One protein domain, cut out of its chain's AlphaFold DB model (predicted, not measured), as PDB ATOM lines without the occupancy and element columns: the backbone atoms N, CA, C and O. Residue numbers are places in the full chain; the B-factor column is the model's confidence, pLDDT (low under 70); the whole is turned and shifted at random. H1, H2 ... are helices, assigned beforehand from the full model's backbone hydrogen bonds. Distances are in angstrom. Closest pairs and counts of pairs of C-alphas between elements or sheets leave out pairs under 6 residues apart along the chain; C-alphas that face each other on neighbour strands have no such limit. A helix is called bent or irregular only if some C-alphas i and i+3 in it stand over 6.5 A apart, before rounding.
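AT A GLANCE: This is residues 50 to 114 of the 114 residues of the protein "YozE_SAM_like domain-containing protein" of Streptomyces venezuelae (UniProt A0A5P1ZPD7). The long helix H4 and H3 lie side by side as a helical hairpin; H2 meets H4 near its own first residues, about perpendicular to it, and H1 packs on H2. The 65 printed residues include four named helices, H1 to H4 in chain order, and no named strand: all helix. The whole is compact, radius of gyration of the C-alphas 10.9 A, spanning 29 by 24 by 21 A.

IN THESE COORDINATES: H1, residues 50 to 58, starts at C-alpha 50 (-5.186, -14.454, -51.699); it is irregular, C-alphas 55 and 58 being 7.6 A apart. H2 is residues 62 to 72 and H3 residues 82 to 91. H4, residues 96 to 113, is 26.0 A long, ending at C-alpha 113 (6.912, -18.401, -55.369).

HOW THE PARTS SIT: H1 touches H2, closest C-alphas Val 57 and Gly 64, 4.7 A, at a steep tilt of 69 degrees, only just short of perpendicular. H4 touches H2 with residues 98 to 105 alone, closest C-alphas Thr 101 and Ile 63, 6.2 A, about perpendicular at 86 degrees. H4 touches H3 with residues 98 to 106 alone, closest C-alphas Val 99 and Arg 86, 6.1 A, opposite ways at a shallow 15 degrees. Every O i to N i+4 pair is within hydrogen-bond range in H2, H3 and H4; H1 has 2 of 5, and 3 of 6 O i to N i+3.

THE WHOLE: The printed part has no cut and no long link; residue 114 is under pLDDT 70.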
ATOM      1  N   THR A  50      -3.998 -14.349 -52.565       94.94
ATOM      2  CA  THR A  50      -5.186 -14.454 -51.699       94.94
ATOM      3  C   THR A  50      -5.528 -15.898 -51.332       94.94
ATOM      4  O   THR A  50      -5.994 -16.150 -50.226       94.94
ATOM      5  N   VAL A  51      -5.293 -16.857 -52.230       94.25
ATOM      6  CA  VAL A  51      -5.478 -18.284 -51.922       94.25
ATOM      7  C   VAL A  51      -4.431 -18.737 -50.910       94.25
ATOM      8  O   VAL A  51      -4.785 -19.372 -49.919       94.25
ATOM      9  N   TRP A  52      -3.175 -18.340 -51.120       95.25
ATOM     10  CA  TRP A  52      -2.093 -18.584 -50.174       95.25
ATOM     11  C   TRP A  52      -2.411 -17.986 -48.796       95.25
ATOM     12  O   TRP A  52      -2.408 -18.709 -47.806       95.25
ATOM     13  N   LEU A  53      -2.827 -16.720 -48.730       96.19
ATOM     14  CA  LEU A  53      -3.185 -16.029 -47.490       96.19
ATOM     15  C   LEU A  53      -4.330 -16.746 -46.763       96.19
ATOM     16  O   LEU A  53      -4.235 -17.007 -45.568       96.19
ATOM     17  N   LYS A  54      -5.383 -17.152 -47.484       95.69
ATOM     18  CA  LYS A  54      -6.511 -17.901 -46.904       95.69
ATOM     19  C   LYS A  54      -6.124 -19.292 -46.388       95.69
ATOM     20  O   LYS A  54      -6.866 -19.856 -45.589       95.69
ATOM     21  N   SER A  55      -4.977 -19.851 -46.777       95.62
ATOM     22  CA  SER A  55      -4.485 -21.103 -46.185       95.62
ATOM     23  C   SER A  55      -4.030 -20.933 -44.724       95.62
ATOM     24  O   SER A  55      -4.119 -21.879 -43.941       95.62
ATOM     25  N   HIS A  56      -3.669 -19.708 -44.322       95.69
ATOM     26  CA  HIS A  56      -3.177 -19.367 -42.983       95.69
ATOM     27  C   HIS A  56      -4.283 -19.085 -41.951       95.69
ATOM     28  O   HIS A  56      -3.987 -18.736 -40.814       95.69
ATOM     29  N   VAL A  57      -5.569 -19.283 -42.273       97.06
ATOM     30  CA  VAL A  57      -6.699 -19.002 -41.349       97.06
ATOM     31  C   VAL A  57      -6.612 -19.714 -39.991       97.06
ATOM     32  O   VAL A  57      -7.251 -19.296 -39.027       97.06
ATOM     33  N   LYS A  58      -5.845 -20.806 -39.896       95.38
ATOM     34  CA  LYS A  58      -5.658 -21.572 -38.653       95.38
ATOM     35  C   LYS A  58      -4.508 -21.053 -37.787       95.38
ATOM     36  O   LYS A  58      -4.418 -21.444 -36.622       95.38
ATOM     37  N   ASP A  59      -3.657 -20.188 -38.326       96.25
ATOM     38  CA  ASP A  59      -2.490 -19.681 -37.618       96.25
ATOM     39  C   ASP A  59      -2.921 -18.712 -36.520       96.25
ATOM     40  O   ASP A  59      -3.800 -17.878 -36.718       96.25
ATOM     41  N   ARG A  60      -2.310 -18.817 -35.337       96.75
ATOM     42  CA  ARG A  60      -2.590 -17.945 -34.181       96.75
ATOM     43  C   ARG A  60      -1.597 -16.785 -34.121       96.75
ATOM     44  O   ARG A  60      -0.868 -16.631 -33.145       96.75
ATOM     45  N   ASN A  61      -1.507 -16.037 -35.213       96.25
ATOM     46  CA  ASN A  61      -0.637 -14.876 -35.370       96.25
ATOM     47  C   ASN A  61      -1.348 -13.810 -36.223       96.25
ATOM     48  O   ASN A  61      -2.413 -14.079 -36.776       96.25
ATOM     49  N   ALA A  62      -0.726 -12.638 -36.382       96.94
ATOM     50  CA  ALA A  62      -1.308 -11.525 -37.135       96.94
ATOM     51  C   ALA A  62      -1.699 -11.896 -38.581       96.94
ATOM     52  O   ALA A  62      -2.740 -11.463 -39.064       96.94
ATOM     53  N   ILE A  63      -0.910 -12.738 -39.264       97.19
ATOM     54  CA  ILE A  63      -1.223 -13.203 -40.627       97.19
ATOM     55  C   ILE A  63      -2.475 -14.081 -40.615       97.19
ATOM     56  O   ILE A  63      -3.327 -13.943 -41.487       97.19
ATOM     57  N   GLY A  64      -2.609 -14.962 -39.626       97.44
ATOM     58  CA  GLY A  64      -3.794 -15.795 -39.464       97.44
ATOM     59  C   GLY A  64      -5.039 -15.005 -39.068       97.44
ATOM     60  O   GLY A  64      -6.132 -15.345 -39.517       97.44
ATOM     61  N   ASP A  65      -4.891 -13.934 -38.284       97.75
ATOM     62  CA  ASP A  65      -5.983 -12.999 -37.991       97.75
ATOM     63  C   ASP A  65      -6.439 -12.285 -39.277       97.75
ATOM     64  O   ASP A  65      -7.604 -12.406 -39.659       97.75
ATOM     65  N   LEU A  66      -5.503 -11.695 -40.033       97.31
ATOM     66  CA  LEU A  66      -5.783 -11.083 -41.337       97.31
ATOM     67  C   LEU A  66      -6.411 -12.084 -42.322       97.31
ATOM     68  O   LEU A  66      -7.340 -11.751 -43.055       97.31
ATOM     69  N   ALA A  67      -5.934 -13.329 -42.341       97.44
ATOM     70  CA  ALA A  67      -6.471 -14.373 -43.204       97.44
ATOM     71  C   ALA A  67      -7.942 -14.677 -42.894       97.44
ATOM     72  O   ALA A  67      -8.717 -14.927 -43.819       97.44
ATOM     73  N   ARG A  68      -8.345 -14.656 -41.617       98.00
ATOM     74  CA  ARG A  68      -9.743 -14.863 -41.208       98.00
ATOM     75  C   ARG A  68     -10.626 -13.683 -41.595       98.00
ATOM     76  O   ARG A  68     -11.733 -13.921 -42.082       98.00
ATOM     77  N   ASP A  69     -10.125 -12.460 -41.464       95.94
ATOM     78  CA  ASP A  69     -10.834 -11.255 -41.904       95.94
ATOM     79  C   ASP A  69     -11.066 -11.291 -43.423       95.94
ATOM     80  O   ASP A  69     -12.201 -11.224 -43.891       95.94
ATOM     81  N   VAL A  70     -10.013 -11.561 -44.200       95.69
ATOM     82  CA  VAL A  70     -10.065 -11.703 -45.667       95.69
ATOM     83  C   VAL A  70     -10.911 -12.902 -46.122       95.69
ATOM     84  O   VAL A  70     -11.503 -12.900 -47.206       95.69
ATOM     85  N   ALA A  71     -10.956 -13.983 -45.340       95.75
ATOM     86  CA  ALA A  71     -11.823 -15.124 -45.625       95.75
ATOM     87  C   ALA A  71     -13.304 -14.797 -45.398       95.75
ATOM     88  O   ALA A  71     -14.145 -15.327 -46.126       95.75
ATOM     89  N   SER A  72     -13.594 -13.930 -44.427       95.75
ATOM     90  CA  SER A  72     -14.948 -13.520 -44.049       95.75
ATOM     91  C   SER A  72     -15.473 -12.344 -44.876       95.75
ATOM     92  O   SER A  72     -16.682 -12.137 -44.918       95.75
ATOM     93  N   ASP A  73     -14.594 -11.602 -45.554       95.06
ATOM     94  CA  ASP A  73     -14.955 -10.480 -46.418       95.06
ATOM     95  C   ASP A  73     -15.297 -10.930 -47.860       95.06
ATOM     96  O   ASP A  73     -14.409 -11.323 -48.629       95.06
ATOM     97  N   PRO A  74     -16.579 -10.857 -48.278       94.19
ATOM     98  CA  PRO A  74     -16.989 -11.204 -49.636       94.19
ATOM     99  C   PRO A  74     -16.579 -10.156 -50.682       94.19
ATOM    100  O   PRO A  74     -16.542 -10.477 -51.870       94.19
ATOM    101  N   ASN A  75     -16.283  -8.921 -50.267       95.81
ATOM    102  CA  ASN A  75     -15.900  -7.819 -51.149       95.81
ATOM    103  C   ASN A  75     -14.381  -7.703 -51.318       95.81
ATOM    104  O   ASN A  75     -13.915  -6.836 -52.063       95.81
ATOM    105  N   TRP A  76     -13.621  -8.590 -50.671       96.19
ATOM    106  CA  TRP A  76     -12.172  -8.597 -50.741       96.19
ATOM    107  C   TRP A  76     -11.679  -8.613 -52.202       96.19
ATOM    108  O   TRP A  76     -12.042  -9.517 -52.973       96.19
ATOM    109  N   PRO A  77     -10.799  -7.675 -52.608       95.81
ATOM    110  CA  PRO A  77     -10.324  -7.548 -53.985       95.81
ATOM    111  C   PRO A  77      -9.257  -8.603 -54.339       95.81
ATOM    112  O   PRO A  77      -8.130  -8.290 -54.713       95.81
ATOM    113  N   SER A  78      -9.636  -9.883 -54.298       92.94
ATOM    114  CA  SER A  78      -8.770 -11.060 -54.499       92.94
ATOM    115  C   SER A  78      -7.970 -11.096 -55.808       92.94
ATOM    116  O   SER A  78      -6.969 -11.803 -55.902       92.94
ATOM    117  N   ARG A  79      -8.414 -10.361 -56.834       91.50
ATOM    118  CA  ARG A  79      -7.739 -10.271 -58.140       91.50
ATOM    119  C   ARG A  79      -6.774  -9.092 -58.247       91.50
ATOM    120  O   ARG A  79      -6.002  -9.048 -59.201       91.50
ATOM    121  N   LYS A  80      -6.836  -8.126 -57.325       92.44
ATOM    122  CA  LYS A  80      -5.887  -7.009 -57.294       92.44
ATOM    123  C   LYS A  80      -4.542  -7.491 -56.742       92.44
ATOM    124  O   LYS A  80      -4.489  -8.458 -55.985       92.44
ATOM    125  N   GLN A  81      -3.464  -6.820 -57.138       92.12
ATOM    126  CA  GLN A  81      -2.139  -7.007 -56.535       92.12
ATOM    127  C   GLN A  81      -2.060  -6.306 -55.169       92.12
ATOM    128  O   GLN A  81      -3.032  -5.661 -54.767       92.12
ATOM    129  N   LEU A  82      -0.914  -6.415 -54.484       95.00
ATOM    130  CA  LEU A  82      -0.682  -5.839 -53.154       95.00
ATOM    131  C   LEU A  82      -1.205  -4.407 -53.023       95.00
ATOM    132  O   LEU A  82      -1.997  -4.142 -52.131       95.00
ATOM    133  N   ASP A  83      -0.818  -3.520 -53.941       96.38
ATOM    134  CA  ASP A  83      -1.193  -2.102 -53.916       96.38
ATOM    135  C   ASP A  83      -2.716  -1.898 -53.852       96.38
ATOM    136  O   ASP A  83      -3.239  -1.205 -52.987       96.38
ATOM    137  N   GLY A  84      -3.458  -2.631 -54.679       96.31
ATOM    138  CA  GLY A  84      -4.911  -2.540 -54.705       96.31
ATOM    139  C   GLY A  84      -5.619  -3.215 -53.525       96.31
ATOM    140  O   GLY A  84      -6.764  -2.874 -53.232       96.31
ATOM    141  N   GLN A  85      -4.978  -4.188 -52.877       96.81
ATOM    142  CA  GLN A  85      -5.473  -4.806 -51.642       96.81
ATOM    143  C   GLN A  85      -5.176  -3.919 -50.426       96.81
ATOM    144  O   GLN A  85      -6.015  -3.787 -49.539       96.81
ATOM    145  N   ARG A  86      -4.016  -3.257 -50.428       97.44
ATOM    146  CA  ARG A  86      -3.623  -2.237 -49.458       97.44
ATOM    147  C   ARG A  86      -4.571  -1.044 -49.505       97.44
ATOM    148  O   ARG A  86      -5.164  -0.728 -48.481       97.44
ATOM    149  N   GLU A  87      -4.778  -0.460 -50.685       97.69
ATOM    150  CA  GLU A  87      -5.706   0.661 -50.893       97.69
ATOM    151  C   GLU A  87      -7.107   0.323 -50.363       97.69
ATOM    152  O   GLU A  87      -7.778   1.154 -49.758       97.69
ATOM    153  N   TYR A  88      -7.558  -0.917 -50.566       97.06
ATOM    154  CA  TYR A  88      -8.843  -1.374 -50.054       97.06
ATOM    155  C   TYR A  88      -8.898  -1.380 -48.521       97.06
ATOM    156  O   TYR A  88      -9.854  -0.855 -47.953       97.06
ATOM    157  N   LEU A  89      -7.875  -1.920 -47.849       95.00
ATOM    158  CA  LEU A  89      -7.787  -1.887 -46.386       95.00
ATOM    159  C   LEU A  89      -7.718  -0.451 -45.854       95.00
ATOM    160  O   LEU A  89      -8.434  -0.107 -44.916       95.00
ATOM    161  N   GLU A  90      -6.904   0.401 -46.475       94.50
ATOM    162  CA  GLU A  90      -6.775   1.813 -46.103       94.50
ATOM    163  C   GLU A  90      -8.112   2.559 -46.274       94.50
ATOM    164  O   GLU A  90      -8.532   3.280 -45.369       94.50
ATOM    165  N   ASN A  91      -8.848   2.314 -47.366       95.50
ATOM    166  CA  ASN A  91     -10.173   2.901 -47.610       95.50
ATOM    167  C   ASN A  91     -11.253   2.416 -46.635       95.50
ATOM    168  O   ASN A  91     -12.198   3.152 -46.352       95.50
ATOM    169  N   LEU A  92     -11.129   1.196 -46.109       93.81
ATOM    170  CA  LEU A  92     -11.990   0.703 -45.031       93.81
ATOM    171  C   LEU A  92     -11.627   1.291 -43.657       93.81
ATOM    172  O   LEU A  92     -12.319   1.014 -42.679       93.81
ATOM    173  N   GLY A  93     -10.559   2.088 -43.563       93.81
ATOM    174  CA  GLY A  93     -10.049   2.597 -42.293       93.81
ATOM    175  C   GLY A  93      -9.398   1.506 -41.445       93.81
ATOM    176  O   GLY A  93      -9.448   1.575 -40.215       93.81
ATOM    177  N   ALA A  94      -8.823   0.479 -42.080       93.06
ATOM    178  CA  ALA A  94      -8.092  -0.561 -41.372       93.06
ATOM    179  C   ALA A  94      -6.937   0.041 -40.561       93.06
ATOM    180  O   ALA A  94      -6.306   1.025 -40.952       93.06
ATOM    181  N   MET A  95      -6.641  -0.576 -39.417       92.12
ATOM    182  CA  MET A  95      -5.520  -0.143 -38.588       92.12
ATOM    183  C   MET A  95      -4.186  -0.294 -39.345       92.12
ATOM    184  O   MET A  95      -4.035  -1.267 -40.091       92.12
ATOM    185  N   PRO A  96      -3.190   0.582 -39.106       93.38
ATOM    186  CA  PRO A  96      -1.886   0.504 -39.775       93.38
ATOM    187  C   PRO A  96      -1.251  -0.887 -39.675       93.38
ATOM    188  O   PRO A  96      -0.787  -1.434 -40.668       93.38
ATOM    189  N   GLN A  97      -1.383  -1.524 -38.509       94.19
ATOM    190  CA  GLN A  97      -0.856  -2.862 -38.254       94.19
ATOM    191  C   GLN A  97      -1.441  -3.942 -39.186       94.19
ATOM    192  O   GLN A  97      -0.760  -4.918 -39.495       94.19
ATOM    193  N   ALA A  98      -2.688  -3.797 -39.648       93.81
ATOM    194  CA  ALA A  98      -3.294  -4.729 -40.601       93.81
ATOM    195  C   ALA A  98      -2.694  -4.560 -42.005       93.81
ATOM    196  O   ALA A  98      -2.433  -5.553 -42.683       93.81
ATOM    197  N   VAL A  99      -2.414  -3.316 -42.405       96.50
ATOM    198  CA  VAL A  99      -1.722  -3.000 -43.663       96.50
ATOM    199  C   VAL A  99      -0.282  -3.513 -43.626       96.50
ATOM    200  O   VAL A  99       0.123  -4.241 -44.528       96.50
ATOM    201  N   GLU A 100       0.453  -3.258 -42.541       97.38
ATOM    202  CA  GLU A 100       1.810  -3.791 -42.340       97.38
ATOM    203  C   GLU A 100       1.823  -5.328 -42.364       97.38
ATOM    204  O   GLU A 100       2.725  -5.964 -42.915       97.38
ATOM    205  N   THR A 101       0.794  -5.958 -41.788       98.19
ATOM    206  CA  THR A 101       0.644  -7.418 -41.815       98.19
ATOM    207  C   THR A 101       0.386  -7.934 -43.231       98.19
ATOM    208  O   THR A 101       0.943  -8.971 -43.598       98.19
ATOM    209  N   LEU A 102      -0.411  -7.226 -44.039       97.56
ATOM    210  CA  LEU A 102      -0.639  -7.558 -45.448       97.56
ATOM    211  C   LEU A 102       0.668  -7.492 -46.252       97.56
ATOM    212  O   LEU A 102       0.966  -8.419 -47.005       97.56
ATOM    213  N   GLU A 103       1.458  -6.434 -46.070       97.81
ATOM    214  CA  GLU A 103       2.756  -6.259 -46.734       97.81
ATOM    215  C   GLU A 103       3.732  -7.377 -46.346       97.81
ATOM    216  O   GLU A 103       4.292  -8.050 -47.212       97.81
ATOM    217  N   ARG A 104       3.840  -7.676 -45.045       97.69
ATOM    218  CA  ARG A 104       4.662  -8.789 -44.553       97.69
ATOM    219  C   ARG A 104       4.221 -10.136 -45.124       97.69
ATOM    220  O   ARG A 104       5.058 -10.972 -45.465       97.69
ATOM    221  N   ALA A 105       2.915 -10.379 -45.194       97.06
ATOM    222  CA  ALA A 105       2.367 -11.596 -45.778       97.06
ATOM    223  C   ALA A 105       2.732 -11.705 -47.269       97.06
ATOM    224  O   ALA A 105       3.068 -12.788 -47.744       97.06
ATOM    225  N   TRP A 106       2.722 -10.587 -47.999       96.75
ATOM    226  CA  TRP A 106       3.110 -10.543 -49.405       96.75
ATOM    227  C   TRP A 106       4.586 -10.884 -49.628       96.75
ATOM    228  O   TRP A 106       4.899 -11.662 -50.528       96.75
ATOM    229  N   ASP A 107       5.489 -10.370 -48.792       96.44
ATOM    230  CA  ASP A 107       6.916 -10.708 -48.868       96.44
ATOM    231  C   ASP A 107       7.166 -12.202 -48.629       96.44
ATOM    232  O   ASP A 107       7.917 -12.840 -49.371       96.44
ATOM    233  N   LEU A 108       6.484 -12.789 -47.640       95.06
ATOM    234  CA  LEU A 108       6.558 -14.226 -47.362       95.06
ATOM    235  C   LEU A 108       6.036 -15.069 -48.525       95.06
ATOM    236  O   LEU A 108       6.631 -16.092 -48.853       95.06
ATOM    237  N   TYR A 109       4.943 -14.638 -49.152       94.50
ATOM    238  CA  TYR A 109       4.412 -15.286 -50.343       94.50
ATOM    239  C   TYR A 109       5.407 -15.229 -51.505       94.50
ATOM    240  O   TYR A 109       5.683 -16.253 -52.125       94.50
ATOM    241  N   ARG A 110       5.991 -14.056 -51.783       93.56
ATOM    242  CA  ARG A 110       6.984 -13.903 -52.855       93.56
ATOM    243  C   ARG A 110       8.193 -14.802 -52.641       93.56
ATOM    244  O   ARG A 110       8.608 -15.456 -53.584       93.56
ATOM    245  N   ALA A 111       8.691 -14.897 -51.410       92.19
ATOM    246  CA  ALA A 111       9.814 -15.768 -51.070       92.19
ATOM    247  C   ALA A 111       9.537 -17.272 -51.277       92.19
ATOM    248  O   ALA A 111      10.474 -18.061 -51.270       92.19
ATOM    249  N   GLN A 112       8.270 -17.683 -51.419       86.25
ATOM    250  CA  GLN A 112       7.880 -19.072 -51.695       86.25
ATOM    251  C   GLN A 112       7.596 -19.345 -53.177       86.25
ATOM    252  O   GLN A 112       7.529 -20.507 -53.573       86.25
ATOM    253  N   VAL A 113       7.336 -18.299 -53.962       83.00
ATOM    254  CA  VAL A 113       6.912 -18.401 -55.369       83.00
ATOM    255  C   VAL A 113       8.040 -18.043 -56.343       83.00
ATOM    256  O   VAL A 113       7.940 -18.412 -57.514       83.00
ATOM    257  N   ASP A 114       9.078 -17.347 -55.873       61.84
ATOM    258  CA  ASP A 114      10.350 -17.115 -56.581       61.84
ATOM    259  C   ASP A 114      11.194 -18.403 -56.659       61.84
ATOM    260  O   ASP A 114      11.708 -18.699 -57.763       61.84
TER     261      ASP A 114